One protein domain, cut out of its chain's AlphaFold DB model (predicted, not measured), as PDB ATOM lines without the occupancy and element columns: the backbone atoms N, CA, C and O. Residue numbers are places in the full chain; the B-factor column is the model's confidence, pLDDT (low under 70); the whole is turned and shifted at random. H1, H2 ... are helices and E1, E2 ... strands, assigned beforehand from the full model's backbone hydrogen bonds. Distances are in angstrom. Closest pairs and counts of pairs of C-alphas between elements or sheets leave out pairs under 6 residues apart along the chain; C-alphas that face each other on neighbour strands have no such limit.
ATOM      1  N   LYS A   5      16.072  48.320 -63.361       28.50
ATOM      2  CA  LYS A   5      16.251  47.755 -62.002       28.50
ATOM      3  C   LYS A   5      17.644  47.153 -61.743       28.50
ATOM      4  O   LYS A   5      18.163  47.279 -60.645       28.50
ATOM      5  N   SER A   6      18.293  46.572 -62.755       32.84
ATOM      6  CA  SER A   6      19.622  45.952 -62.603       32.84
ATOM      7  C   SER A   6      20.772  46.957 -62.461       32.84
ATOM      8  O   SER A   6      21.831  46.594 -61.956       32.84
ATOM      9  N   ILE A   7      20.575  48.209 -62.888       29.02
ATOM     10  CA  ILE A   7      21.591  49.265 -62.781       29.02
ATOM     11  C   ILE A   7      21.639  49.828 -61.353       29.02
ATOM     12  O   ILE A   7      22.725  50.076 -60.838       29.02
ATOM     13  N   TYR A   8      20.497  49.928 -60.662       27.11
ATOM     14  CA  TYR A   8      20.456  50.390 -59.267       27.11
ATOM     15  C   TYR A   8      21.118  49.407 -58.287       27.11
ATOM     16  O   TYR A   8      21.741  49.845 -57.325       27.11
ATOM     17  N   ILE A   9      21.083  48.097 -58.564       35.66
ATOM     18  CA  ILE A   9      21.721  47.070 -57.716       35.66
ATOM     19  C   ILE A   9      23.253  47.098 -57.868       35.66
ATOM     20  O   ILE A   9      23.983  47.037 -56.881       35.66
ATOM     21  N   ALA A  10      23.756  47.284 -59.096       31.23
ATOM     22  CA  ALA A  10      25.194  47.399 -59.355       31.23
ATOM     23  C   ALA A  10      25.801  48.690 -58.769       31.23
ATOM     24  O   ALA A  10      26.929  48.681 -58.277       31.23
ATOM     25  N   VAL A  11      25.051  49.799 -58.791       32.25
ATOM     26  CA  VAL A  11      25.471  51.082 -58.199       32.25
ATOM     27  C   VAL A  11      25.351  51.058 -56.670       32.25
ATOM     28  O   VAL A  11      26.228  51.591 -55.995       32.25
ATOM     29  N   GLY A  12      24.335  50.381 -56.122       30.09
ATOM     30  CA  GLY A  12      24.104  50.259 -54.680       30.09
ATOM     31  C   GLY A  12      25.221  49.530 -53.930       30.09
ATOM     32  O   GLY A  12      25.618  49.973 -52.861       30.09
ATOM     33  N   ILE A  13      25.806  48.477 -54.511       42.66
ATOM     34  CA  ILE A  13      26.887  47.694 -53.874       42.66
ATOM     35  C   ILE A  13      28.252  48.376 -54.015       42.66
ATOM     36  O   ILE A  13      29.072  48.344 -53.098       42.66
ATOM     37  N   ILE A  14      28.490  49.054 -55.141       40.94
ATOM     38  CA  ILE A  14      29.650  49.940 -55.298       40.94
ATOM     39  C   ILE A  14      29.584  51.062 -54.259       40.94
ATOM     40  O   ILE A  14      30.603  51.374 -53.647       40.94
ATOM     41  N   LEU A  15      28.397  51.632 -54.025       37.41
ATOM     42  CA  LEU A  15      28.166  52.565 -52.928       37.41
ATOM     43  C   LEU A  15      28.346  51.884 -51.571       37.41
ATOM     44  O   LEU A  15      29.007  52.478 -50.745       37.41
ATOM     45  N   LEU A  16      27.896  50.648 -51.344       39.19
ATOM     46  CA  LEU A  16      28.078  49.932 -50.070       39.19
ATOM     47  C   LEU A  16      29.567  49.709 -49.731       39.19
ATOM     48  O   LEU A  16      30.004  49.977 -48.617       39.19
ATOM     49  N   LEU A  17      30.384  49.310 -50.713       41.50
ATOM     50  CA  LEU A  17      31.838  49.160 -50.561       41.50
ATOM     51  C   LEU A  17      32.562  50.507 -50.380       41.50
ATOM     52  O   LEU A  17      33.599  50.562 -49.718       41.50
ATOM     53  N   VAL A  18      32.027  51.591 -50.951       41.97
ATOM     54  CA  VAL A  18      32.521  52.966 -50.751       41.97
ATOM     55  C   VAL A  18      32.023  53.560 -49.426       41.97
ATOM     56  O   VAL A  18      32.762  54.307 -48.800       41.97
ATOM     57  N   VAL A  19      30.828  53.202 -48.952       39.50
ATOM     58  CA  VAL A  19      30.231  53.617 -47.671       39.50
ATOM     59  C   VAL A  19      30.969  52.950 -46.519       39.50
ATOM     60  O   VAL A  19      31.297  53.624 -45.552       39.50
ATOM     61  N   ILE A  20      31.339  51.675 -46.648       41.66
ATOM     62  CA  ILE A  20      32.192  50.989 -45.671       41.66
ATOM     63  C   ILE A  20      33.600  51.615 -45.641       41.66
ATOM     64  O   ILE A  20      34.149  51.846 -44.566       41.66
ATOM     65  N   ALA A  21      34.169  51.990 -46.795       39.28
ATOM     66  CA  ALA A  21      35.447  52.705 -46.838       39.28
ATOM     67  C   ALA A  21      35.346  54.146 -46.282       39.28
ATOM     68  O   ALA A  21      36.249  54.601 -45.575       39.28
ATOM     69  N   GLY A  22      34.242  54.848 -46.563       36.72
ATOM     70  CA  GLY A  22      33.969  56.236 -46.178       36.72
ATOM     71  C   GLY A  22      33.565  56.413 -44.712       36.72
ATOM     72  O   GLY A  22      34.009  57.368 -44.073       36.72
ATOM     73  N   ALA A  23      32.833  55.460 -44.130       37.97
ATOM     74  CA  ALA A  23      32.516  55.433 -42.701       37.97
ATOM     75  C   ALA A  23      33.788  55.375 -41.839       37.97
ATOM     76  O   ALA A  23      33.821  55.910 -40.730       37.97
ATOM     77  N   ILE A  24      34.873  54.793 -42.364       38.97
ATOM     78  CA  ILE A  24      36.154  54.726 -41.658       38.97
ATOM     79  C   ILE A  24      36.991  56.006 -41.856       38.97
ATOM     80  O   ILE A  24      37.697  56.400 -40.927       38.97
ATOM     81  N   VAL A  25      36.878  56.717 -42.990       39.72
ATOM     82  CA  VAL A  25      37.494  58.057 -43.154       39.72
ATOM     83  C   VAL A  25      36.923  59.042 -42.124       39.72
ATOM     84  O   VAL A  25      37.680  59.801 -41.515       39.72
ATOM     85  N   PHE A  26      35.617  58.958 -41.841       31.70
ATOM     86  CA  PHE A  26      34.946  59.775 -40.823       31.70
ATOM     87  C   PHE A  26      35.376  59.440 -39.380       31.70
ATOM     88  O   PHE A  26      35.281  60.275 -38.488       31.70
ATOM     89  N   LEU A  27      35.904  58.236 -39.129       36.09
ATOM     90  CA  LEU A  27      36.333  57.802 -37.792       36.09
ATOM     91  C   LEU A  27      37.778  58.183 -37.430       36.09
ATOM     92  O   LEU A  27      38.182  57.950 -36.291       36.09
ATOM     93  N   VAL A  28      38.574  58.708 -38.369       38.41
ATOM     94  CA  VAL A  28      39.993  59.063 -38.132       38.41
ATOM     95  C   VAL A  28      40.247  60.572 -38.256       38.41
ATOM     96  O   VAL A  28      41.229  61.071 -37.712       38.41
ATOM     97  N   LYS A  29      39.346  61.332 -38.888       29.61
ATOM     98  CA  LYS A  29      39.420  62.796 -38.955       29.61
ATOM     99  C   LYS A  29      38.087  63.419 -38.529       29.61
ATOM    100  O   LYS A  29      37.103  63.294 -39.248       29.61
ATOM    101  N   SER A  30      38.137  64.244 -37.482       27.69
ATOM    102  CA  SER A  30      37.240  65.385 -37.188       27.69
ATOM    103  C   SER A  30      36.059  65.185 -36.216       27.69
ATOM    104  O   SER A  30      35.060  64.546 -36.523       27.69
ATOM    105  N   VAL A  45      23.896  49.701 -38.954       69.56
ATOM    106  CA  VAL A  45      25.202  49.250 -38.451       69.56
ATOM    107  C   VAL A  45      25.085  49.018 -36.952       69.56
ATOM    108  O   VAL A  45      25.013  49.972 -36.174       69.56
ATOM    109  N   ASP A  46      25.098  47.754 -36.550       75.00
ATOM    110  CA  ASP A  46      25.216  47.364 -35.153       75.00
ATOM    111  C   ASP A  46      26.699  47.313 -34.764       75.00
ATOM    112  O   ASP A  46      27.451  46.420 -35.159       75.00
ATOM    113  N   LYS A  47      27.129  48.304 -33.978       76.44
ATOM    114  CA  LYS A  47      28.516  48.426 -33.504       76.44
ATOM    115  C   LYS A  47      28.904  47.376 -32.463       76.44
ATOM    116  O   LYS A  47      30.095  47.205 -32.229       76.44
ATOM    117  N   ASN A  48      27.928  46.720 -31.839       80.19
ATOM    118  CA  ASN A  48      28.147  45.719 -30.797       80.19
ATOM    119  C   ASN A  48      28.111  44.291 -31.356       80.19
ATOM    120  O   ASN A  48      28.579  43.359 -30.700       80.19
ATOM    121  N   LYS A  49      27.569  44.108 -32.565       83.44
ATOM    122  CA  LYS A  49      27.559  42.830 -33.275       83.44
ATOM    123  C   LYS A  49      28.794  42.683 -34.161       83.44
ATOM    124  O   LYS A  49      29.145  43.592 -34.918       83.44
ATOM    125  N   HIS A  50      29.399  41.498 -34.139       88.00
ATOM    126  CA  HIS A  50      30.542  41.140 -34.977       88.00
ATOM    127  C   HIS A  50      30.357  39.740 -35.566       88.00
ATOM    128  O   HIS A  50      30.176  38.783 -34.814       88.00
ATOM    129  N   ILE A  51      30.490  39.612 -36.887       87.69
ATOM    130  CA  ILE A  51      30.508  38.314 -37.588       87.69
ATOM    131  C   ILE A  51      31.916  37.697 -37.594       87.69
ATOM    132  O   ILE A  51      32.149  36.602 -38.095       87.69
ATOM    133  N   GLY A  52      32.898  38.373 -36.994       90.94
ATOM    134  CA  GLY A  52      34.214  37.802 -36.719       90.94
ATOM    135  C   GLY A  52      35.234  38.024 -37.830       90.94
ATOM    136  O   GLY A  52      36.180  37.246 -37.950       90.94
ATOM    137  N   VAL A  53      35.101  39.104 -38.606       90.31
ATOM    138  CA  VAL A  53      36.028  39.430 -39.710       90.31
ATOM    139  C   VAL A  53      37.477  39.598 -39.250       90.31
ATOM    140  O   VAL A  53      38.401  39.246 -39.981       90.31
ATOM    141  N   ALA A  54      37.706  40.044 -38.011       89.62
ATOM    142  CA  ALA A  54      39.048  40.101 -37.425       89.62
ATOM    143  C   ALA A  54      39.747  38.728 -37.329       89.62
ATOM    144  O   ALA A  54      40.968  38.679 -37.225       89.62
ATOM    145  N   GLY A  55      38.999  37.620 -37.372       92.56
ATOM    146  CA  GLY A  55      39.545  36.261 -37.373       92.56
ATOM    147  C   GLY A  55      39.954  35.737 -38.753       92.56
ATOM    148  O   GLY A  55      40.611  34.697 -38.823       92.56
ATOM    149  N   VAL A  56      39.591  36.435 -39.837       95.25
ATOM    150  CA  VAL A  56      39.858  35.993 -41.217       95.25
ATOM    151  C   VAL A  56      41.351  36.034 -41.523       95.25
ATOM    152  O   VAL A  56      41.878  35.105 -42.121       95.25
ATOM    153  N   VAL A  57      42.062  37.069 -41.082       95.69
ATOM    154  CA  VAL A  57      43.528  37.152 -41.172       95.69
ATOM    155  C   VAL A  57      44.091  37.651 -39.858       95.69
ATOM    156  O   VAL A  57      43.444  38.426 -39.159       95.69
ATOM    157  N   THR A  58      45.312  37.240 -39.534       95.38
ATOM    158  CA  THR A  58      46.020  37.748 -38.359       95.38
ATOM    159  C   THR A  58      46.851  38.975 -38.721       95.38
ATOM    160  O   THR A  58      47.283  39.137 -39.863       95.38
ATOM    161  N   LYS A  59      47.174  39.800 -37.720       95.81
ATOM    162  CA  LYS A  59      48.166  40.872 -37.871       95.81
ATOM    163  C   LYS A  59      49.497  40.345 -38.428       95.81
ATOM    164  O   LYS A  59      50.050  40.949 -39.333       95.81
ATOM    165  N   GLY A  60      49.968  39.192 -37.944       96.25
ATOM    166  CA  GLY A  60      51.205  38.571 -38.430       96.25
ATOM    167  C   GLY A  60      51.147  38.180 -39.912       96.25
ATOM    168  O   GLY A  60      52.133  38.345 -40.622       96.25
ATOM    169  N   ALA A  61      49.988  37.730 -40.408       96.88
ATOM    170  CA  ALA A  61      49.793  37.480 -41.836       96.88
ATOM    171  C   ALA A  61      49.846  38.782 -42.651       96.88
ATOM    172  O   ALA A  61      50.415  38.793 -43.742       96.88
ATOM    173  N   VAL A  62      49.305  39.883 -42.117       97.38
ATOM    174  CA  VAL A  62      49.412  41.217 -42.732       97.38
ATOM    175  C   VAL A  62      50.870  41.684 -42.762       97.38
ATOM    176  O   VAL A  62      51.356  42.023 -43.837       97.38
ATOM    177  N   ASP A  63      51.584  41.628 -41.633       96.31
ATOM    178  CA  ASP A  63      53.005  41.999 -41.549       96.31
ATOM    179  C   ASP A  63      53.845  41.214 -42.568       96.31
ATOM    180  O   ASP A  63      54.569  41.802 -43.366       96.31
ATOM    181  N   LYS A  64      53.682  39.887 -42.605       97.19
ATOM    182  CA  LYS A  64      54.420  39.009 -43.519       97.19
ATOM    183  C   LYS A  64      54.096  39.278 -44.991       97.19
ATOM    184  O   LYS A  64      54.987  39.282 -45.831       97.19
ATOM    185  N   SER A  65      52.825  39.497 -45.324       97.88
ATOM    186  CA  SER A  65      52.406  39.692 -46.723       97.88
ATOM    187  C   SER A  65      52.885  41.021 -47.306       97.88
ATOM    188  O   SER A  65      53.039  41.142 -48.519       97.88
ATOM    189  N   PHE A  66      53.112  42.017 -46.446       97.69
ATOM    190  CA  PHE A  66      53.574  43.353 -46.821       97.69
ATOM    191  C   PHE A  66      55.044  43.606 -46.467       97.69
ATOM    192  O   PHE A  66      55.503  44.747 -46.565       97.69
ATOM    193  N   GLU A  67      55.794  42.564 -46.107       96.56
ATOM    194  CA  GLU A  67      57.213  42.660 -45.775       96.56
ATOM    195  C   GLU A  67      58.006  43.342 -46.904       96.56
ATOM    196  O   GLU A  67      57.803  43.093 -48.095       96.56
ATOM    197  N   GLY A  68      58.876  44.281 -46.529       96.38
ATOM    198  CA  GLY A  68      59.644  45.110 -47.462       96.38
ATOM    199  C   GLY A  68      58.848  46.246 -48.124       96.38
ATOM    200  O   GLY A  68      59.441  47.263 -48.481       96.38
ATOM    201  N   LEU A  69      57.519  46.148 -48.227       97.19
ATOM    202  CA  LEU A  69      56.651  47.190 -48.799       97.19
ATOM    203  C   LEU A  69      56.153  48.178 -47.738       97.19
ATOM    204  O   LEU A  69      56.101  49.390 -47.975       97.19
ATOM    205  N   ALA A  70      55.786  47.657 -46.572       96.88
ATOM    206  CA  ALA A  70      55.294  48.419 -45.441       96.88
ATOM    207  C   ALA A  70      55.772  47.816 -44.113       96.88
ATOM    208  O   ALA A  70      56.268  46.693 -44.052       96.88
ATOM    209  N   LYS A  71      55.626  48.597 -43.048       96.12
ATOM    210  CA  LYS A  71      56.029  48.286 -41.678       96.12
ATOM    211  C   LYS A  71      55.005  48.823 -40.682       96.12
ATOM    212  O   LYS A  71      54.051  49.509 -41.062       96.12
ATOM    213  N   ASP A  72      55.239  48.531 -39.408       93.81
ATOM    214  CA  ASP A  72      54.467  49.051 -38.279       93.81
ATOM    215  C   ASP A  72      52.960  48.766 -38.399       93.81
ATOM    216  O   ASP A  72      52.139  49.642 -38.108       93.81
ATOM    217  N   ALA A  73      52.567  47.565 -38.855       93.81
ATOM    218  CA  ALA A  73      51.146  47.252 -38.953       93.81
ATOM    219  C   ALA A  73      50.481  47.360 -37.575       93.81
ATOM    220  O   ALA A  73      51.049  46.967 -36.554       93.81
ATOM    221  N   SER A  74      49.251  47.860 -37.553       92.94
ATOM    222  CA  SER A  74      48.406  48.002 -36.365       92.94
ATOM    223  C   SER A  74      46.959  47.624 -36.691       92.94
ATOM    224  O   SER A  74      46.562  47.639 -37.858       92.94
ATOM    225  N   GLY A  75      46.171  47.276 -35.668       89.62
ATOM    226  CA  GLY A  75      44.805  46.759 -35.815       89.62
ATOM    227  C   GLY A  75      44.696  45.235 -35.603       89.62
ATOM    228  O   GLY A  75      45.635  44.633 -35.074       89.62
ATOM    229  N   PRO A  76      43.570  44.606 -35.997       91.00
ATOM    230  CA  PRO A  76      42.496  45.207 -36.785       91.00
ATOM    231  C   PRO A  76      41.583  46.133 -35.972       91.00
ATOM    232  O   PRO A  76      41.236  45.838 -34.832       91.00
ATOM    233  N   LYS A  77      41.128  47.228 -36.590       88.00
ATOM    234  CA  LYS A  77      39.964  48.002 -36.136       88.00
ATOM    235  C   LYS A  77      38.722  47.487 -36.863       88.00
ATOM    236  O   LYS A  77      38.706  47.489 -38.093       88.00
ATOM    237  N   GLN A  78      37.703  47.067 -36.118       84.00
ATOM    238  CA  GLN A  78      36.449  46.553 -36.679       84.00
ATOM    239  C   GLN A  78      35.396  47.657 -36.826       84.00
ATOM    240  O   GLN A  78      35.339  48.581 -36.013       84.00
ATOM    241  N   SER A  79      34.564  47.563 -37.865       75.12
ATOM    242  CA  SER A  79      33.463  48.506 -38.118       75.12
ATOM    243  C   SER A  79      32.213  48.259 -37.265       75.12
ATOM    244  O   SER A  79      31.396  49.170 -37.131       75.12
ATOM    245  N   GLY A  80      32.048  47.046 -36.727       73.56
ATOM    246  CA  GLY A  80      30.731  46.505 -36.372       73.56
ATOM    247  C   GLY A  80      30.042  45.881 -37.589       73.56
ATOM    248  O   GLY A  80      30.577  45.940 -38.703       73.56
ATOM    249  N   THR A  81      28.869  45.288 -37.379       78.56
ATOM    250  CA  THR A  81      28.131  44.562 -38.419       78.56
ATOM    251  C   THR A  81      27.088  45.460 -39.070       78.56
ATOM    252  O   THR A  81      26.147  45.920 -38.429       78.56
ATOM    253  N   LEU A  82      27.246  45.694 -40.365       74.75
ATOM    254  CA  LEU A  82      26.194  46.182 -41.240       74.75
ATOM    255  C   LEU A  82      25.172  45.066 -41.464       74.75
ATOM    256  O   LEU A  82      25.523  43.996 -41.950       74.75
ATOM    257  N   VAL A  83      23.909  45.348 -41.183       70.44
ATOM    258  CA  VAL A  83      22.763  44.551 -41.618       70.44
ATOM    259  C   VAL A  83      22.086  45.362 -42.710       70.44
ATOM    260  O   VAL A  83      21.471  46.391 -42.428       70.44
ATOM    261  N   ALA A  84      22.298  44.964 -43.964       60.09
ATOM    262  CA  ALA A  84      21.734  45.672 -45.112       60.09
ATOM    263  C   ALA A  84      20.309  45.190 -45.441       60.09
ATOM    264  O   ALA A  84      19.519  45.964 -45.975       60.09
ATOM    265  N   ASP A  85      20.000  43.932 -45.099       65.31
ATOM    266  CA  ASP A  85      18.672  43.313 -45.052       65.31
ATOM    267  C   ASP A  85      18.743  41.989 -44.246       65.31
ATOM    268  O   ASP A  85      19.801  41.626 -43.729       65.31
ATOM    269  N   ALA A  86      17.630  41.254 -44.119       66.06
ATOM    270  CA  ALA A  86      17.577  39.989 -43.368       66.06
ATOM    271  C   ALA A  86      18.465  38.861 -43.942       66.06
ATOM    272  O   ALA A  86      18.651  37.839 -43.282       66.06
ATOM    273  N   ASN A  87      18.992  39.023 -45.157       76.00
ATOM    274  CA  ASN A  87      19.744  38.004 -45.880       76.00
ATOM    275  C   ASN A  87      21.241  38.322 -45.982       76.00
ATOM    276  O   ASN A  87      21.983  37.481 -46.501       76.00
ATOM    277  N   LEU A  88      21.676  39.502 -45.524       80.50
ATOM    278  CA  LEU A  88      23.032  40.008 -45.711       80.50
ATOM    279  C   LEU A  88      23.583  40.706 -44.466       80.50
ATOM    280  O   LEU A  88      23.097  41.755 -44.034       80.50
ATOM    281  N   GLU A  89      24.712  40.185 -43.997       85.31
ATOM    282  CA  GLU A  89      25.551  40.817 -42.984       85.31
ATOM    283  C   GLU A  89      26.905  41.207 -43.572       85.31
ATOM    284  O   GLU A  89      27.485  40.480 -44.378       85.31
ATOM    285  N   GLY A  90      27.431  42.357 -43.166       86.44
ATOM    286  CA  GLY A  90      28.716  42.855 -43.627       86.44
ATOM    287  C   GLY A  90      29.563  43.409 -42.498       86.44
ATOM    288  O   GLY A  90      29.056  44.069 -41.602       86.44
ATOM    289  N   GLU A  91      30.869  43.188 -42.535       85.06
ATOM    290  CA  GLU A  91      31.790  43.762 -41.553       85.06
ATOM    291  C   GLU A  91      33.176  43.966 -42.177       85.06
ATOM    292  O   GLU A  91      33.583  43.243 -43.093       85.06
ATOM    293  N   THR A  92      33.917  44.947 -41.661       87.75
ATOM    294  CA  THR A  92      35.283  45.242 -42.092       87.75
ATOM    295  C   THR A  92      36.259  45.235 -40.932       87.75
ATOM    296  O   THR A  92      36.009  45.834 -39.888       87.75
ATOM    297  N   ALA A  93      37.412  44.609 -41.159       90.69
ATOM    298  CA  ALA A  93      38.607  44.726 -40.338       90.69
ATOM    299  C   ALA A  93      39.662  45.553 -41.086       90.69
ATOM    300  O   ALA A  93      40.132  45.148 -42.152       90.69
ATOM    301  N   ARG A  94      40.050  46.699 -40.517       93.88
ATOM    302  CA  ARG A  94      41.089  47.583 -41.063       93.88
ATOM    303  C   ARG A  94      42.401  47.435 -40.312       93.88
ATOM    304  O   ARG A  94      42.443  47.594 -39.092       93.88
ATOM    305  N   TYR A  95      43.472  47.256 -41.066       94.31
ATOM    306  CA  TYR A  95      44.850  47.354 -40.614       94.31
ATOM    307  C   TYR A  95      45.481  48.633 -41.155       94.31
ATOM    308  O   TYR A  95      45.289  48.990 -42.319       94.31
ATOM    309  N   THR A  96      46.259  49.312 -40.320       94.00
ATOM    310  CA  THR A  96      46.999  50.521 -40.701       94.00
ATOM    311  C   THR A  96      48.482  50.201 -40.720       94.00
ATOM    312  O   THR A  96      48.993  49.675 -39.731       94.00
ATOM    313  N   LEU A  97      49.163  50.521 -41.819       95.88
ATOM    314  CA  LEU A  97      50.596  50.299 -42.004       95.88
ATOM    315  C   LEU A  97      51.277  51.601 -42.444       95.88
ATOM    316  O   LEU A  97      50.615  52.528 -42.917       95.88
ATOM    317  N   LYS A  98      52.607  51.649 -42.347       95.25
ATOM    318  CA  LYS A  98      53.437  52.716 -42.921       95.25
ATOM    319  C   LYS A  98      54.300  52.177 -44.048       95.25
ATOM    320  O   LYS A  98      54.931  51.141 -43.888       95.25
ATOM    321  N   THR A  99      54.368  52.869 -45.178       95.81
ATOM    322  CA  THR A  99      55.211  52.446 -46.307       95.81
ATOM    323  C   THR A  99      56.684  52.468 -45.909       95.81
ATOM    324  O   THR A  99      57.148  53.386 -45.232       95.81
ATOM    325  N   THR A 100      57.459  51.479 -46.351       94.50
ATOM    326  CA  THR A 100      58.903  51.445 -46.060       94.50
ATOM    327  C   THR A 100      59.633  52.589 -46.759       94.50
ATOM    328  O   THR A 100      60.558  53.166 -46.194       94.50
ATOM    329  N   LYS A 101      59.188  52.941 -47.974       91.56
ATOM    330  CA  LYS A 101      59.837  53.935 -48.835       91.56
ATOM    331  C   LYS A 101      59.773  55.355 -48.267       91.56
ATOM    332  O   LYS A 101      60.806  56.001 -48.175       91.56
ATOM    333  N   ASN A 102      58.576  55.835 -47.911       91.38
ATOM    334  CA  ASN A 102      58.363  57.233 -47.506       91.38
ATOM    335  C   ASN A 102      57.566  57.389 -46.199       91.38
ATOM    336  O   ASN A 102      57.141  58.494 -45.875       91.38
ATOM    337  N   ASN A 103      57.353  56.306 -45.443       92.75
ATOM    338  CA  ASN A 103      56.660  56.320 -44.150       92.75
ATOM    339  C   ASN A 103      55.211  56.848 -44.204       92.75
ATOM    340  O   ASN A 103      54.699  57.367 -43.210       92.75
ATOM    341  N   LYS A 104      54.549  56.718 -45.358       92.19
ATOM    342  CA  LYS A 104      53.166  57.163 -45.563       92.19
ATOM    343  C   LYS A 104      52.187  56.131 -45.036       92.19
ATOM    344  O   LYS A 104      52.422  54.931 -45.157       92.19
ATOM    345  N   THR A 105      51.072  56.599 -44.493       90.81
ATOM    346  CA  THR A 105      50.017  55.719 -43.996       90.81
ATOM    347  C   THR A 105      49.259  55.074 -45.149       90.81
ATOM    348  O   THR A 105      48.776  55.762 -46.047       90.81
ATOM    349  N   VAL A 106      49.108  53.755 -45.088       92.00
ATOM    350  CA  VAL A 106      48.287  52.968 -46.013       92.00
ATOM    351  C   VAL A 106      47.370  52.044 -45.226       92.00
ATOM    352  O   VAL A 106      47.656  51.698 -44.075       92.00
ATOM    353  N   TYR A 107      46.262  51.644 -45.844       92.69
ATOM    354  CA  TYR A 107      45.256  50.817 -45.184       92.69
ATOM    355  C   TYR A 107      45.078  49.496 -45.908       92.69
ATOM    356  O   TYR A 107      44.887  49.475 -47.125       92.69
ATOM    357  N   VAL A 108      45.102  48.409 -45.143       95.00
ATOM    358  CA  VAL A 108      44.703  47.083 -45.606       95.00
ATOM    359  C   VAL A 108      43.361  46.751 -44.975       95.00
ATOM    360  O   VAL A 108      43.259  46.608 -43.762       95.00
ATOM    361  N   ASP A 109      42.335  46.629 -45.807       93.00
ATOM    362  CA  ASP A 109      40.977  46.303 -45.382       93.00
ATOM    363  C   ASP A 109      40.627  44.873 -45.787       93.00
ATOM    364  O   ASP A 109      40.791  44.495 -46.950       93.00
ATOM    365  N   VAL A 110      40.094  44.107 -44.837       93.94
ATOM    366  CA  VAL A 110      39.384  42.853 -45.093       93.94
ATOM    367  C   VAL A 110      37.909  43.120 -44.877       93.94
ATOM    368  O   VAL A 110      37.490  43.410 -43.760       93.94
ATOM    369  N   ASN A 111      37.133  43.059 -45.951       90.69
ATOM    370  CA  ASN A 111      35.688  43.252 -45.922       90.69
ATOM    371  C   ASN A 111      35.027  41.902 -46.164       90.69
ATOM    372  O   ASN A 111      35.437  41.188 -47.081       90.69
ATOM    373  N   VAL A 112      34.009  41.575 -45.382       90.69
ATOM    374  CA  VAL A 112      33.228  40.353 -45.557       90.69
ATOM    375  C   VAL A 112      31.774  40.713 -45.756       90.69
ATOM    376  O   VAL A 112      31.258  41.572 -45.050       90.69
ATOM    377  N   LEU A 113      31.143  40.049 -46.719       89.06
ATOM    378  CA  LEU A 113      29.706  40.060 -46.955       89.06
ATOM    379  C   LEU A 113      29.208  38.615 -46.874       89.06
ATOM    380  O   LEU A 113      29.561  37.783 -47.715       89.06
ATOM    381  N   ALA A 114      28.435  38.323 -45.836       90.19
ATOM    382  CA  ALA A 114      27.887  37.017 -45.522       90.19
ATOM    383  C   ALA A 114      26.417  36.957 -45.923       90.19
ATOM    384  O   ALA A 114      25.594  37.710 -45.405       90.19
ATOM    385  N   TYR A 115      26.098  36.039 -46.826       87.31
ATOM    386  CA  TYR A 115      24.750  35.838 -47.330       87.31
ATOM    387  C   TYR A 115      24.117  34.611 -46.679       87.31
ATOM    388  O   TYR A 115      24.801  33.649 -46.302       87.31
ATOM    389  N   VAL A 116      22.789  34.616 -46.586       87.50
ATOM    390  CA  VAL A 116      22.028  33.460 -46.092       87.50
ATOM    391  C   VAL A 116      22.267  32.208 -46.949       87.50
ATOM    392  O   VAL A 116      22.351  31.103 -46.413       87.50
ATOM    393  N   ASN A 117      22.433  32.369 -48.268       87.88
ATOM    394  CA  ASN A 117      22.700  31.283 -49.209       87.88
ATOM    395  C   ASN A 117      23.446  31.777 -50.471       87.88
ATOM    396  O   ASN A 117      23.666  32.974 -50.667       87.88
ATOM    397  N   LYS A 118      23.847  30.829 -51.330       88.44
ATOM    398  CA  LYS A 118      24.581  31.113 -52.573       88.44
ATOM    399  C   LYS A 118      23.743  31.875 -53.606       88.44
ATOM    400  O   LYS A 118      24.288  32.704 -54.321       88.44
ATOM    401  N   GLU A 119      22.434  31.635 -53.662       85.94
ATOM    402  CA  GLU A 119      21.538  32.322 -54.598       85.94
ATOM    403  C   GLU A 119      21.515  33.837 -54.340       85.94
ATOM    404  O   GLU A 119      21.629  34.630 -55.276       85.94
ATOM    405  N   GLU A 120      21.436  34.248 -53.072       83.62
ATOM    406  CA  GLU A 120      21.513  35.657 -52.677       83.62
ATOM    407  C   GLU A 120      22.882  36.261 -52.996       83.62
ATOM    408  O   GLU A 120      22.956  37.357 -53.555       83.62
ATOM    409  N   LEU A 121      23.970  35.523 -52.750       84.00
ATOM    410  CA  LEU A 121      25.309  35.948 -53.159       84.00
ATOM    411  C   LEU A 121      25.382  36.167 -54.680       84.00
ATOM    412  O   LEU A 121      25.819  37.227 -55.128       84.00
ATOM    413  N   ASP A 122      24.910  35.220 -55.486       79.75
ATOM    414  CA  ASP A 122      25.000  35.285 -56.947       79.75
ATOM    415  C   ASP A 122      24.178  36.455 -57.523       79.75
ATOM    416  O   ASP A 122      24.632  37.141 -58.450       79.75
ATOM    417  N   LYS A 123      23.016  36.775 -56.925       78.44
ATOM    418  CA  LYS A 123      22.208  37.963 -57.274       78.44
ATOM    419  C   LYS A 123      22.990  39.271 -57.123       78.44
ATOM    420  O   LYS A 123      22.757  40.209 -57.892       78.44
ATOM    421  N   THR A 124      23.942  39.330 -56.190       73.31
ATOM    422  CA  THR A 124      24.762  40.531 -55.951       73.31
ATOM    423  C   THR A 124      25.943  40.691 -56.900       73.31
ATOM    424  O   THR A 124      26.530  41.772 -56.952       73.31
ATOM    425  N   LYS A 125      26.264  39.664 -57.699       78.44
ATOM    426  CA  LYS A 125      27.388  39.669 -58.650       78.44
ATOM    427  C   LYS A 125      28.700  40.109 -57.975       78.44
ATOM    428  O   LYS A 125      29.242  41.160 -58.329       78.44
ATOM    429  N   PRO A 126      29.260  39.309 -57.050       78.75
ATOM    430  CA  PRO A 126      30.414  39.696 -56.227       78.75
ATOM    431  C   PRO A 126      31.669  40.058 -57.040       78.75
ATOM    432  O   PRO A 126      32.527  40.795 -56.564       78.75
ATOM    433  N   PHE A 127      31.756  39.593 -58.290       81.69
ATOM    434  CA  PHE A 127      32.849  39.879 -59.223       81.69
ATOM    435  C   PHE A 127      32.567  41.046 -60.190       81.69
ATOM    436  O   PHE A 127      33.258  41.225 -61.194       81.69
ATOM    437  N   ALA A 128      31.547  41.868 -59.935       78.06
ATOM    438  CA  ALA A 128      31.319  43.072 -60.726       78.06
ATOM    439  C   ALA A 128      32.530  44.026 -60.633       78.06
ATOM    440  O   ALA A 128      32.920  44.466 -59.554       78.06
ATOM    441  N   GLY A 129      33.129  44.364 -61.781       75.06
ATOM    442  CA  GLY A 129      34.301  45.251 -61.853       75.06
ATOM    443  C   GLY A 129      35.656  44.568 -61.611       75.06
ATOM    444  O   GLY A 129      36.684  45.251 -61.567       75.06
ATOM    445  N   THR A 130      35.696  43.239 -61.485       81.38
ATOM    446  CA  THR A 130      36.956  42.482 -61.420       81.38
ATOM    447  C   THR A 130      37.509  42.161 -62.807       81.38
ATOM    448  O   THR A 130      36.820  42.284 -63.821       81.38
ATOM    449  N   SER A 131      38.752  41.681 -62.843       84.25
ATOM    450  CA  SER A 131      39.313  40.975 -63.991       84.25
ATOM    451  C   SER A 131      38.427  39.792 -64.398       84.25
ATOM    452  O   SER A 131      37.609  39.299 -63.617       84.25
ATOM    453  N   LYS A 132      38.602  39.322 -65.639       85.50
ATOM    454  CA  LYS A 132      38.013  38.054 -66.104       85.50
ATOM    455  C   LYS A 132      38.823  36.836 -65.661       85.50
ATOM    456  O   LYS A 132      38.268  35.751 -65.569       85.50
ATOM    457  N   GLU A 133      40.114  37.028 -65.412       87.94
ATOM    458  CA  GLU A 133      41.026  35.977 -64.974       87.94
ATOM    459  C   GLU A 133      40.732  35.569 -63.528       87.94
ATOM    460  O   GLU A 133      40.622  36.435 -62.647       87.94
ATOM    461  N   SER A 134      40.597  34.258 -63.321       91.12
ATOM    462  CA  SER A 134      40.460  33.636 -62.011       91.12
ATOM    463  C   SER A 134      41.827  33.327 -61.406       91.12
ATOM    464  O   SER A 134      42.796  33.034 -62.101       91.12
ATOM    465  N   ILE A 135      41.895  33.388 -60.082       94.06
ATOM    466  CA  ILE A 135      43.084  33.070 -59.302       94.06
ATOM    467  C   ILE A 135      42.891  31.659 -58.729       94.06
ATOM    468  O   ILE A 135      42.016  31.474 -57.878       94.06
ATOM    469  N   PRO A 136      43.663  30.653 -59.169       91.44
ATOM    470  CA  PRO A 136      43.500  29.287 -58.689       91.44
ATOM    471  C   PRO A 136      43.932  29.141 -57.223       91.44
ATOM    472  O   PRO A 136      44.851  29.817 -56.757       91.44
ATOM    473  N   GLY A 137      43.291  28.212 -56.508       89.88
ATOM    474  CA  GLY A 137      43.670  27.834 -55.142       89.88
ATOM    475  C   GLY A 137      43.186  28.779 -54.035       89.88
ATOM    476  O   GLY A 137      43.686  28.686 -52.916       89.88
ATOM    477  N   LEU A 138      42.233  29.673 -54.320       93.44
ATOM    478  CA  LEU A 138      41.623  30.573 -53.337       93.44
ATOM    479  C   LEU A 138      40.098  30.502 -53.376       93.44
ATOM    480  O   LEU A 138      39.486  30.888 -54.370       93.44
ATOM    481  N   GLY A 139      39.499  30.087 -52.258       93.31
ATOM    482  CA  GLY A 139      38.050  29.952 -52.141       93.31
ATOM    483  C   GLY A 139      37.459  29.011 -53.194       93.31
ATOM    484  O   GLY A 139      38.139  28.119 -53.698       93.31
ATOM    485  N   ASP A 140      36.191  29.235 -53.520       94.81
ATOM    486  CA  ASP A 140      35.538  28.597 -54.666       94.81
ATOM    487  C   ASP A 140      35.866  29.362 -55.958       94.81
ATOM    488  O   ASP A 140      36.002  28.774 -57.029       94.81
ATOM    489  N   GLU A 141      36.018  30.684 -55.853       95.00
ATOM    490  CA  GLU A 141      36.460  31.546 -56.942       95.00
ATOM    491  C   GLU A 141      37.135  32.806 -56.391       95.00
ATOM    492  O   GLU A 141      36.674  33.397 -55.413       95.00
ATOM    493  N   ALA A 142      38.201  33.263 -57.045       95.88
ATOM    494  CA  ALA A 142      38.876  34.503 -56.692       95.88
ATOM    495  C   ALA A 142      39.301  35.288 -57.931       95.88
ATOM    496  O   ALA A 142      39.713  34.702 -58.931       95.88
ATOM    497  N   ARG A 143      39.215  36.620 -57.872       93.75
ATOM    498  CA  ARG A 143      39.581  37.522 -58.974       93.75
ATOM    499  C   ARG A 143      40.177  38.824 -58.450       93.75
ATOM    500  O   ARG A 143      39.829  39.295 -57.366       93.75
ATOM    501  N   TYR A 144      41.038  39.452 -59.246       88.06
ATOM    502  CA  TYR A 144      41.535  40.789 -58.931       88.06
ATOM    503  C   TYR A 144      40.465  41.834 -59.218       88.06
ATOM    504  O   TYR A 144      39.877  41.863 -60.297       88.06
ATOM    505  N   PHE A 145      40.247  42.752 -58.288       81.31
ATOM    506  CA  PHE A 145      39.488  43.957 -58.570       81.31
ATOM    507  C   PHE A 145      40.314  44.889 -59.457       81.31
ATOM    508  O   PHE A 145      41.500  45.114 -59.195       81.31
ATOM    509  N   THR A 146      39.692  45.446 -60.496       68.94
ATOM    510  CA  THR A 146      40.360  46.438 -61.342       68.94
ATOM    511  C   THR A 146      40.567  47.702 -60.514       68.94
ATOM    512  O   THR A 146      39.581  48.207 -59.970       68.94
ATOM    513  N   PRO A 147      41.799  48.226 -60.379       66.19
ATOM    514  CA  PRO A 147      42.036  49.361 -59.510       66.19
ATOM    515  C   PRO A 147      41.142  50.536 -59.870       66.19
ATOM    516  O   PRO A 147      41.100  50.985 -61.018       66.19
ATOM    517  N   ARG A 148      40.423  51.043 -58.873       65.88
ATOM    518  CA  ARG A 148      39.576  52.216 -59.039       65.88
ATOM    519  C   ARG A 148      40.247  53.388 -58.356       65.88
ATOM    520  O   ARG A 148      40.600  53.308 -57.181       65.88
ATOM    521  N   ARG A 149      40.417  54.470 -59.112       62.69
ATOM    522  CA  ARG A 149      40.813  55.765 -58.566       62.69
ATOM    523  C   ARG A 149      39.552  56.484 -58.102       62.69
ATOM    524  O   ARG A 149      38.592  56.594 -58.869       62.69
ATOM    525  N   THR A 150      39.533  56.923 -56.852       65.44
ATOM    526  CA  THR A 150      38.614  57.972 -56.400       65.44
ATOM    527  C   THR A 150      39.323  59.323 -56.514       65.44
ATOM    528  O   THR A 150      40.446  59.397 -57.014       65.44
ATOM    529  N   SER A 151      38.682  60.408 -56.077       62.97
ATOM    530  CA  SER A 151      39.307  61.736 -56.060       62.97
ATOM    531  C   SER A 151      40.519  61.834 -55.124       62.97
ATOM    532  O   SER A 151      41.310  62.760 -55.277       62.97
ATOM    533  N   ALA A 152      40.678  60.906 -54.173       72.44
ATOM    534  CA  ALA A 152      41.769  60.932 -53.200       72.44
ATOM    535  C   ALA A 152      42.547  59.615 -53.097       72.44
ATOM    536  O   ALA A 152      43.728  59.657 -52.776       72.44
ATOM    537  N   ASP A 153      41.948  58.464 -53.415       77.06
ATOM    538  CA  ASP A 153      42.555  57.161 -53.138       77.06
ATOM    539  C   ASP A 153      42.697  56.282 -54.384       77.06
ATOM    540  O   ASP A 153      41.846  56.257 -55.278       77.06
ATOM    541  N   VAL A 154      43.765  55.486 -54.401       80.19
ATOM    542  CA  VAL A 154      43.921  54.322 -55.278       80.19
ATOM    543  C   VAL A 154      43.693  53.067 -54.453       80.19
ATOM    544  O   VAL A 154      44.370  52.844 -53.448       80.19
ATOM    545  N   GLN A 155      42.772  52.224 -54.916       85.56
ATOM    546  CA  GLN A 155      42.494  50.934 -54.300       85.56
ATOM    547  C   GLN A 155      42.879  49.786 -55.231       85.56
ATOM    548  O   GLN A 155      42.427  49.734 -56.371       85.56
ATOM    549  N   THR A 156      43.649  48.830 -54.713       89.44
ATOM    550  CA  THR A 156      43.862  47.507 -55.327       89.44
ATOM    551  C   THR A 156      43.190  46.462 -54.449       89.44
ATOM    552  O   THR A 156      43.268  46.578 -53.227       89.44
ATOM    553  N   ALA A 157      42.520  45.459 -55.024       91.56
ATOM    554  CA  ALA A 157      41.880  44.418 -54.222       91.56
ATOM    555  C   ALA A 157      41.906  43.028 -54.868       91.56
ATOM    556  O   ALA A 157      41.996  42.896 -56.088       91.56
ATOM    557  N   VAL A 158      41.774  42.005 -54.028       93.88
ATOM    558  CA  VAL A 158      41.436  40.627 -54.392       93.88
ATOM    559  C   VAL A 158      40.071  40.325 -53.789       93.88
ATOM    560  O   VAL A 158      39.859  40.555 -52.597       93.88
ATOM    561  N   ILE A 159      39.146  39.841 -54.613       93.94
ATOM    562  CA  ILE A 159      37.839  39.351 -54.174       93.94
ATOM    563  C   ILE A 159      37.885  37.830 -54.209       93.94
ATOM    564  O   ILE A 159      38.275  37.260 -55.225       93.94
ATOM    565  N   VAL A 160      37.487  37.195 -53.114       95.62
ATOM    566  CA  VAL A 160      37.373  35.744 -52.964       95.62
ATOM    567  C   VAL A 160      35.948  35.422 -52.549       95.62
ATOM    568  O   VAL A 160      35.431  36.014 -51.607       95.62
ATOM    569  N   VAL A 161      35.314  34.474 -53.223       94.69
ATOM    570  CA  VAL A 161      34.050  33.878 -52.793       94.69
ATOM    571  C   VAL A 161      34.343  32.502 -52.218       94.69
ATOM    572  O   VAL A 161      35.060  31.708 -52.826       94.69
ATOM    573  N   LYS A 162      33.779  32.220 -51.046       95.19
ATOM    574  CA  LYS A 162      33.741  30.886 -50.446       95.19
ATOM    575  C   LYS A 162      32.341  30.660 -49.888       95.19
ATOM    576  O   LYS A 162      31.865  31.457 -49.080       95.19
ATOM    577  N   ASP A 163      31.698  29.582 -50.316       93.88
ATOM    578  CA  ASP A 163      30.330  29.218 -49.960       93.88
ATOM    579  C   ASP A 163      29.342  30.358 -50.290       93.88
ATOM    580  O   ASP A 163      29.258  30.810 -51.433       93.88
ATOM    581  N   ALA A 164      28.597  30.844 -49.297       91.88
ATOM    582  CA  ALA A 164      27.689  31.985 -49.407       91.88
ATOM    583  C   ALA A 164      28.331  33.277 -48.869       91.88
ATOM    584  O   ALA A 164      27.667  34.098 -48.242       91.88
ATOM    585  N   THR A 165      29.647  33.445 -49.000       92.56
ATOM    586  CA  THR A 165      30.362  34.591 -48.424       92.56
ATOM    587  C   THR A 165      31.380  35.166 -49.402       92.56
ATOM    588  O   THR A 165      32.147  34.439 -50.032       92.56
ATOM    589  N   SER A 166      31.390  36.493 -49.517       93.06
ATOM    590  CA  SER A 166      32.370  37.253 -50.292       93.06
ATOM    591  C   SER A 166      33.359  37.937 -49.354       93.06
ATOM    592  O   SER A 166      32.965  38.582 -48.385       93.06
ATOM    593  N   TYR A 167      34.644  37.808 -49.663       94.62
ATOM    594  CA  TYR A 167      35.769  38.382 -48.940       94.62
ATOM    595  C   TYR A 167      36.524  39.317 -49.883       94.62
ATOM    596  O   TYR A 167      36.953  38.909 -50.961       94.62
ATOM    597  N   LYS A 168      36.735  40.568 -49.483       93.88
ATOM    598  CA  LYS A 168      37.532  41.545 -50.231       93.88
ATOM    599  C   LYS A 168      38.733  41.974 -49.404       93.88
ATOM    600  O   LYS A 168      38.575  42.695 -48.418       93.88
ATOM    601  N   PHE A 169      39.919  41.603 -49.872       95.19
ATOM    602  CA  PHE A 169      41.208  42.050 -49.352       95.19
ATOM    603  C   PHE A 169      41.669  43.229 -50.195       95.19
ATOM    604  O   PHE A 169      41.869  43.069 -51.398       95.19
ATOM    605  N   SER A 170      41.832  44.412 -49.610       94.19
ATOM    606  CA  SER A 170      42.212  45.603 -50.373       94.19
ATOM    607  C   SER A 170      43.298  46.428 -49.714       94.19
ATOM    608  O   SER A 170      43.284  46.590 -48.501       94.19
ATOM    609  N   LEU A 171      44.175  46.999 -50.536       93.56
ATOM    610  CA  LEU A 171      45.123  48.041 -50.163       93.56
ATOM    611  C   LEU A 171      44.613  49.384 -50.690       93.56
ATOM    612  O   LEU A 171      44.363  49.514 -51.892       93.56
ATOM    613  N   THR A 172      44.522  50.374 -49.808       91.31
ATOM    614  CA  THR A 172      44.130  51.752 -50.123       91.31
ATOM    615  C   THR A 172      45.297  52.695 -49.828       91.31
ATOM    616  O   THR A 172      45.861  52.665 -48.732       91.31
ATOM    617  N   GLN A 173      45.654  53.527 -50.810       87.88
ATOM    618  CA  GLN A 173      46.710  54.541 -50.717       87.88
ATOM    619  C   GLN A 173      46.173  55.894 -51.185       87.88
ATOM    620  O   GLN A 173      45.520  55.952 -52.228       87.88
ATOM    621  N   ASN A 174      46.500  56.968 -50.469       84.69
ATOM    622  CA  ASN A 174      46.159  58.323 -50.892       84.69
ATOM    623  C   ASN A 174      47.032  58.725 -52.092       84.69
ATOM    624  O   ASN A 174      48.256  58.792 -51.992       84.69
ATOM    625  N   TYR A 175      46.406  58.994 -53.237       78.81
ATOM    626  CA  TYR A 175      47.105  59.390 -54.458       78.81
ATOM    627  C   TYR A 175      47.766  60.766 -54.333       78.81
ATOM    628  O   TYR A 175      48.834  60.971 -54.907       78.81
ATOM    629  N   ASN A 176      47.170  61.688 -53.569       80.56
ATOM    630  CA  ASN A 176      47.713  63.035 -53.363       80.56
ATOM    631  C   ASN A 176      48.996  63.007 -52.531       80.56
ATOM    632  O   ASN A 176      49.880  63.833 -52.734       80.56
ATOM    633  N   ASP A 177      49.123  62.016 -51.648       80.50
ATOM    634  CA  ASP A 177      50.363  61.782 -50.916       80.50
ATOM    635  C   ASP A 177      51.390  61.052 -51.800       80.50
ATOM    636  O   ASP A 177      52.560  60.984 -51.446       80.50
ATOM    637  N   GLY A 178      50.994  60.535 -52.967       78.56
ATOM    638  CA  GLY A 178      51.806  59.746 -53.892       78.56
ATOM    639  C   GLY A 178      51.739  58.238 -53.623       78.56
ATOM    640  O   GLY A 178      51.595  57.793 -52.488       78.56
ATOM    641  N   ILE A 179      51.884  57.441 -54.685       84.12
ATOM    642  CA  ILE A 179      51.788  55.974 -54.629       84.12
ATOM    643  C   ILE A 179      53.164  55.355 -54.371       84.12
ATOM    644  O   ILE A 179      54.044  55.396 -55.231       84.12
ATOM    645  N   ASP A 180      53.335  54.751 -53.195       88.88
ATOM    646  CA  ASP A 180      54.599  54.123 -52.793       88.88
ATOM    647  C   ASP A 180      54.630  52.619 -53.088       88.88
ATOM    648  O   ASP A 180      55.691  52.076 -53.397       88.88
ATOM    649  N   ILE A 181      53.477  51.949 -53.009       92.12
ATOM    650  CA  ILE A 181      53.327  50.530 -53.336       92.12
ATOM    651  C   ILE A 181      52.672  50.438 -54.713       92.12
ATOM    652  O   ILE A 181      51.533  50.866 -54.901       92.12
ATOM    653  N   THR A 182      53.393  49.889 -55.688       92.38
ATOM    654  CA  THR A 182      52.877  49.732 -57.055       92.38
ATOM    655  C   THR A 182      51.709  48.749 -57.097       92.38
ATOM    656  O   THR A 182      51.573  47.888 -56.229       92.38
ATOM    657  N   GLU A 183      50.880  48.830 -58.139       91.06
ATOM    658  CA  GLU A 183      49.761  47.899 -58.329       91.06
ATOM    659  C   GLU A 183      50.222  46.433 -58.335       91.06
ATOM    660  O   GLU A 183      49.622  45.596 -57.667       91.06
ATOM    661  N   THR A 184      51.315  46.118 -59.035       92.75
ATOM    662  CA  THR A 184      51.871  44.758 -59.094       92.75
ATOM    663  C   THR A 184      52.306  44.259 -57.717       92.75
ATOM    664  O   THR A 184      51.988  43.130 -57.341       92.75
ATOM    665  N   ALA A 185      52.994  45.102 -56.940       95.50
ATOM    666  CA  ALA A 185      53.409  44.758 -55.582       95.50
ATOM    667  C   ALA A 185      52.197  44.574 -54.657       95.50
ATOM    668  O   ALA A 185      52.140  43.603 -53.904       95.50
ATOM    669  N   ALA A 186      51.194  45.450 -54.773       94.75
ATOM    670  CA  ALA A 186      49.950  45.358 -54.019       94.75
ATOM    671  C   ALA A 186      49.174  44.075 -54.347       94.75
ATOM    672  O   ALA A 186      48.753  43.373 -53.434       94.75
ATOM    673  N   LYS A 187      49.022  43.726 -55.633       94.38
ATOM    674  CA  LYS A 187      48.374  42.477 -56.069       94.38
ATOM    675  C   LYS A 187      49.062  41.253 -55.470       94.38
ATOM    676  O   LYS A 187      48.380  40.395 -54.921       94.38
ATOM    677  N   LYS A 188      50.399  41.206 -55.516       96.25
ATOM    678  CA  LYS A 188      51.184  40.111 -54.929       96.25
ATOM    679  C   LYS A 188      50.988  40.018 -53.412       96.25
ATOM    680  O   LYS A 188      50.674  38.945 -52.917       96.25
ATOM    681  N   ALA A 189      51.115  41.131 -52.690       97.62
ATOM    682  CA  ALA A 189      50.934  41.164 -51.238       97.62
ATOM    683  C   ALA A 189      49.513  40.750 -50.818       97.62
ATOM    684  O   ALA A 189      49.334  39.928 -49.924       97.62
ATOM    685  N   LEU A 190      48.486  41.264 -51.499       97.44
ATOM    686  CA  LEU A 190      47.091  40.915 -51.220       97.44
ATOM    687  C   LEU A 190      46.782  39.451 -51.540       97.44
ATOM    688  O   LEU A 190      46.002  38.829 -50.823       97.44
ATOM    689  N   LEU A 191      47.402  38.891 -52.581       96.75
ATOM    690  CA  LEU A 191      47.297  37.471 -52.894       96.75
ATOM    691  C   LEU A 191      47.898  36.606 -51.777       96.75
ATOM    692  O   LEU A 191      47.259  35.657 -51.331       96.75
ATOM    693  N   GLU A 192      49.103  36.937 -51.309       97.25
ATOM    694  CA  GLU A 192      49.754  36.221 -50.204       97.25
ATOM    695  C   GLU A 192      48.974  36.344 -48.890       97.25
ATOM    696  O   GLU A 192      48.895  35.383 -48.120       97.25
ATOM    697  N   LEU A 193      48.324  37.486 -48.659       97.94
ATOM    698  CA  LEU A 193      47.425  37.661 -47.523       97.94
ATOM    699  C   LEU A 193      46.181  36.774 -47.653       97.94
ATOM    700  O   LEU A 193      45.821  36.083 -46.703       97.94
ATOM    701  N   ALA A 194      45.549  36.756 -48.829       97.19
ATOM    702  CA  ALA A 194      44.366  35.938 -49.090       97.19
ATOM    703  C   ALA A 194      44.656  34.433 -48.959       97.19
ATOM    704  O   ALA A 194      43.814  33.697 -48.454       97.19
ATOM    705  N   LYS A 195      45.857  33.968 -49.329       96.56
ATOM    706  CA  LYS A 195      46.289  32.568 -49.124       96.56
ATOM    707  C   LYS A 195      46.429  32.180 -47.653       96.56
ATOM    708  O   LYS A 195      46.313  31.006 -47.319       96.56
ATOM    709  N   GLN A 196      46.691  33.148 -46.780       96.25
ATOM    710  CA  GLN A 196      46.781  32.937 -45.334       96.25
ATOM    711  C   GLN A 196      45.431  33.117 -44.627       96.25
ATOM    712  O   GLN A 196      45.347  32.933 -43.411       96.25
ATOM    713  N   ALA A 197      44.384  33.502 -45.362       96.00
ATOM    714  CA  ALA A 197      43.086  33.787 -44.787       96.00
ATOM    715  C   ALA A 197      42.334  32.510 -44.395       96.00
ATOM    716  O   ALA A 197      42.323  31.507 -45.108       96.00
TER     717      ALA A 197
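What this domain is: This is residues 5 to 30 and 45 to 197 of the 203 residues of an uncharacterized protein of Candidatus Saccharibacteria bacterium (UniProt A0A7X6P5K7). One large, twisted sheet of eight strands runs through the domain, with E4 and E8 in its middle and helices over both faces. H4 and the short H2 pack on one face; the long H1, through its residues 16 to 24, and the short H3 pack on the opposite one. The printed part has 179 residues, with four named helices and eight named strands in the order H1 H2 E1 E2 E3 E4 H3 E5 E6 E7 E8 H4, a mixed class of helices and strands. The sheet is branched at E3, its neighbour pairs antiparallel, and holds two meanders, E2 E3 E4 and E5 E6 E7 E8, each strand the antiparallel neighbour of the one before. The whole is compact, with a radius of gyration of the C-alphas of 15.4 A and spans of 44 by 40 by 31 A.

How they stand to each other: Start at H1, residues 5 to 25, on the sheet; its closest C-alphas to E3, residues 88 to 99, are Ile 20 and Thr 92, 7.4 A apart. H2, residues 59 to 65, is on the opposite face, at a height over the sheet of 8.5 A. E1, residues 70 to 78, and E2, residues 81 to 85, lie on one side of E3: look for N 74 and O 96 at 2.8 A, and N 82 and O 90 at 2.7 A. On the other side of E3 is E4, residues 105 to 115, with N 95 and O 108 at 2.8 A. H3, residues 118 to 124, only just touches H1, with 3 pairs of C-alphas within 8 A, the closest Ile 9 and Thr 124 at 7.4 A. E5, residues 130 to 134, has N 131 and O 144 of E6, residues 141 to 149, at 2.8 A. E7, residues 153 to 162, has N 159 and O 143 of E6 at 2.9 A; E8, residues 165 to 174, has N 167 and O 160 of E7, and N 168 and O 111 of E4, both at 2.8 A. H4, residues 183 to 195, lies over E7 and E8 and touches H2 with residues 189 to 193 alone, closest at the C-alphas of Ser 65 and Ala 189, 5.0 A. Every O i to N i+4 pair is within hydrogen-bond range in H2, H3 and H4; in H1, 13 of 17 are.

Where its parts are: Find C-alpha 5 at (16.251, 47.755, -62.002), where H1 begins its 30.2 A, with a kink of 26 degrees near residue 18. E3 is 34.5 A long, E4 32.3 A, E8 28.6 A. H4, 18.2 A long, ends at C-alpha 195, (46.289, 32.568, -49.124).

The domain as a whole: Residues 31 to 44 are not printed, and C-alphas 30 and 45 are 20.2 A apart. Of the links printed whole, none is long. Confidence is under 70 at residues 5 to 30, 45, 84 to 86 and 146 to 151.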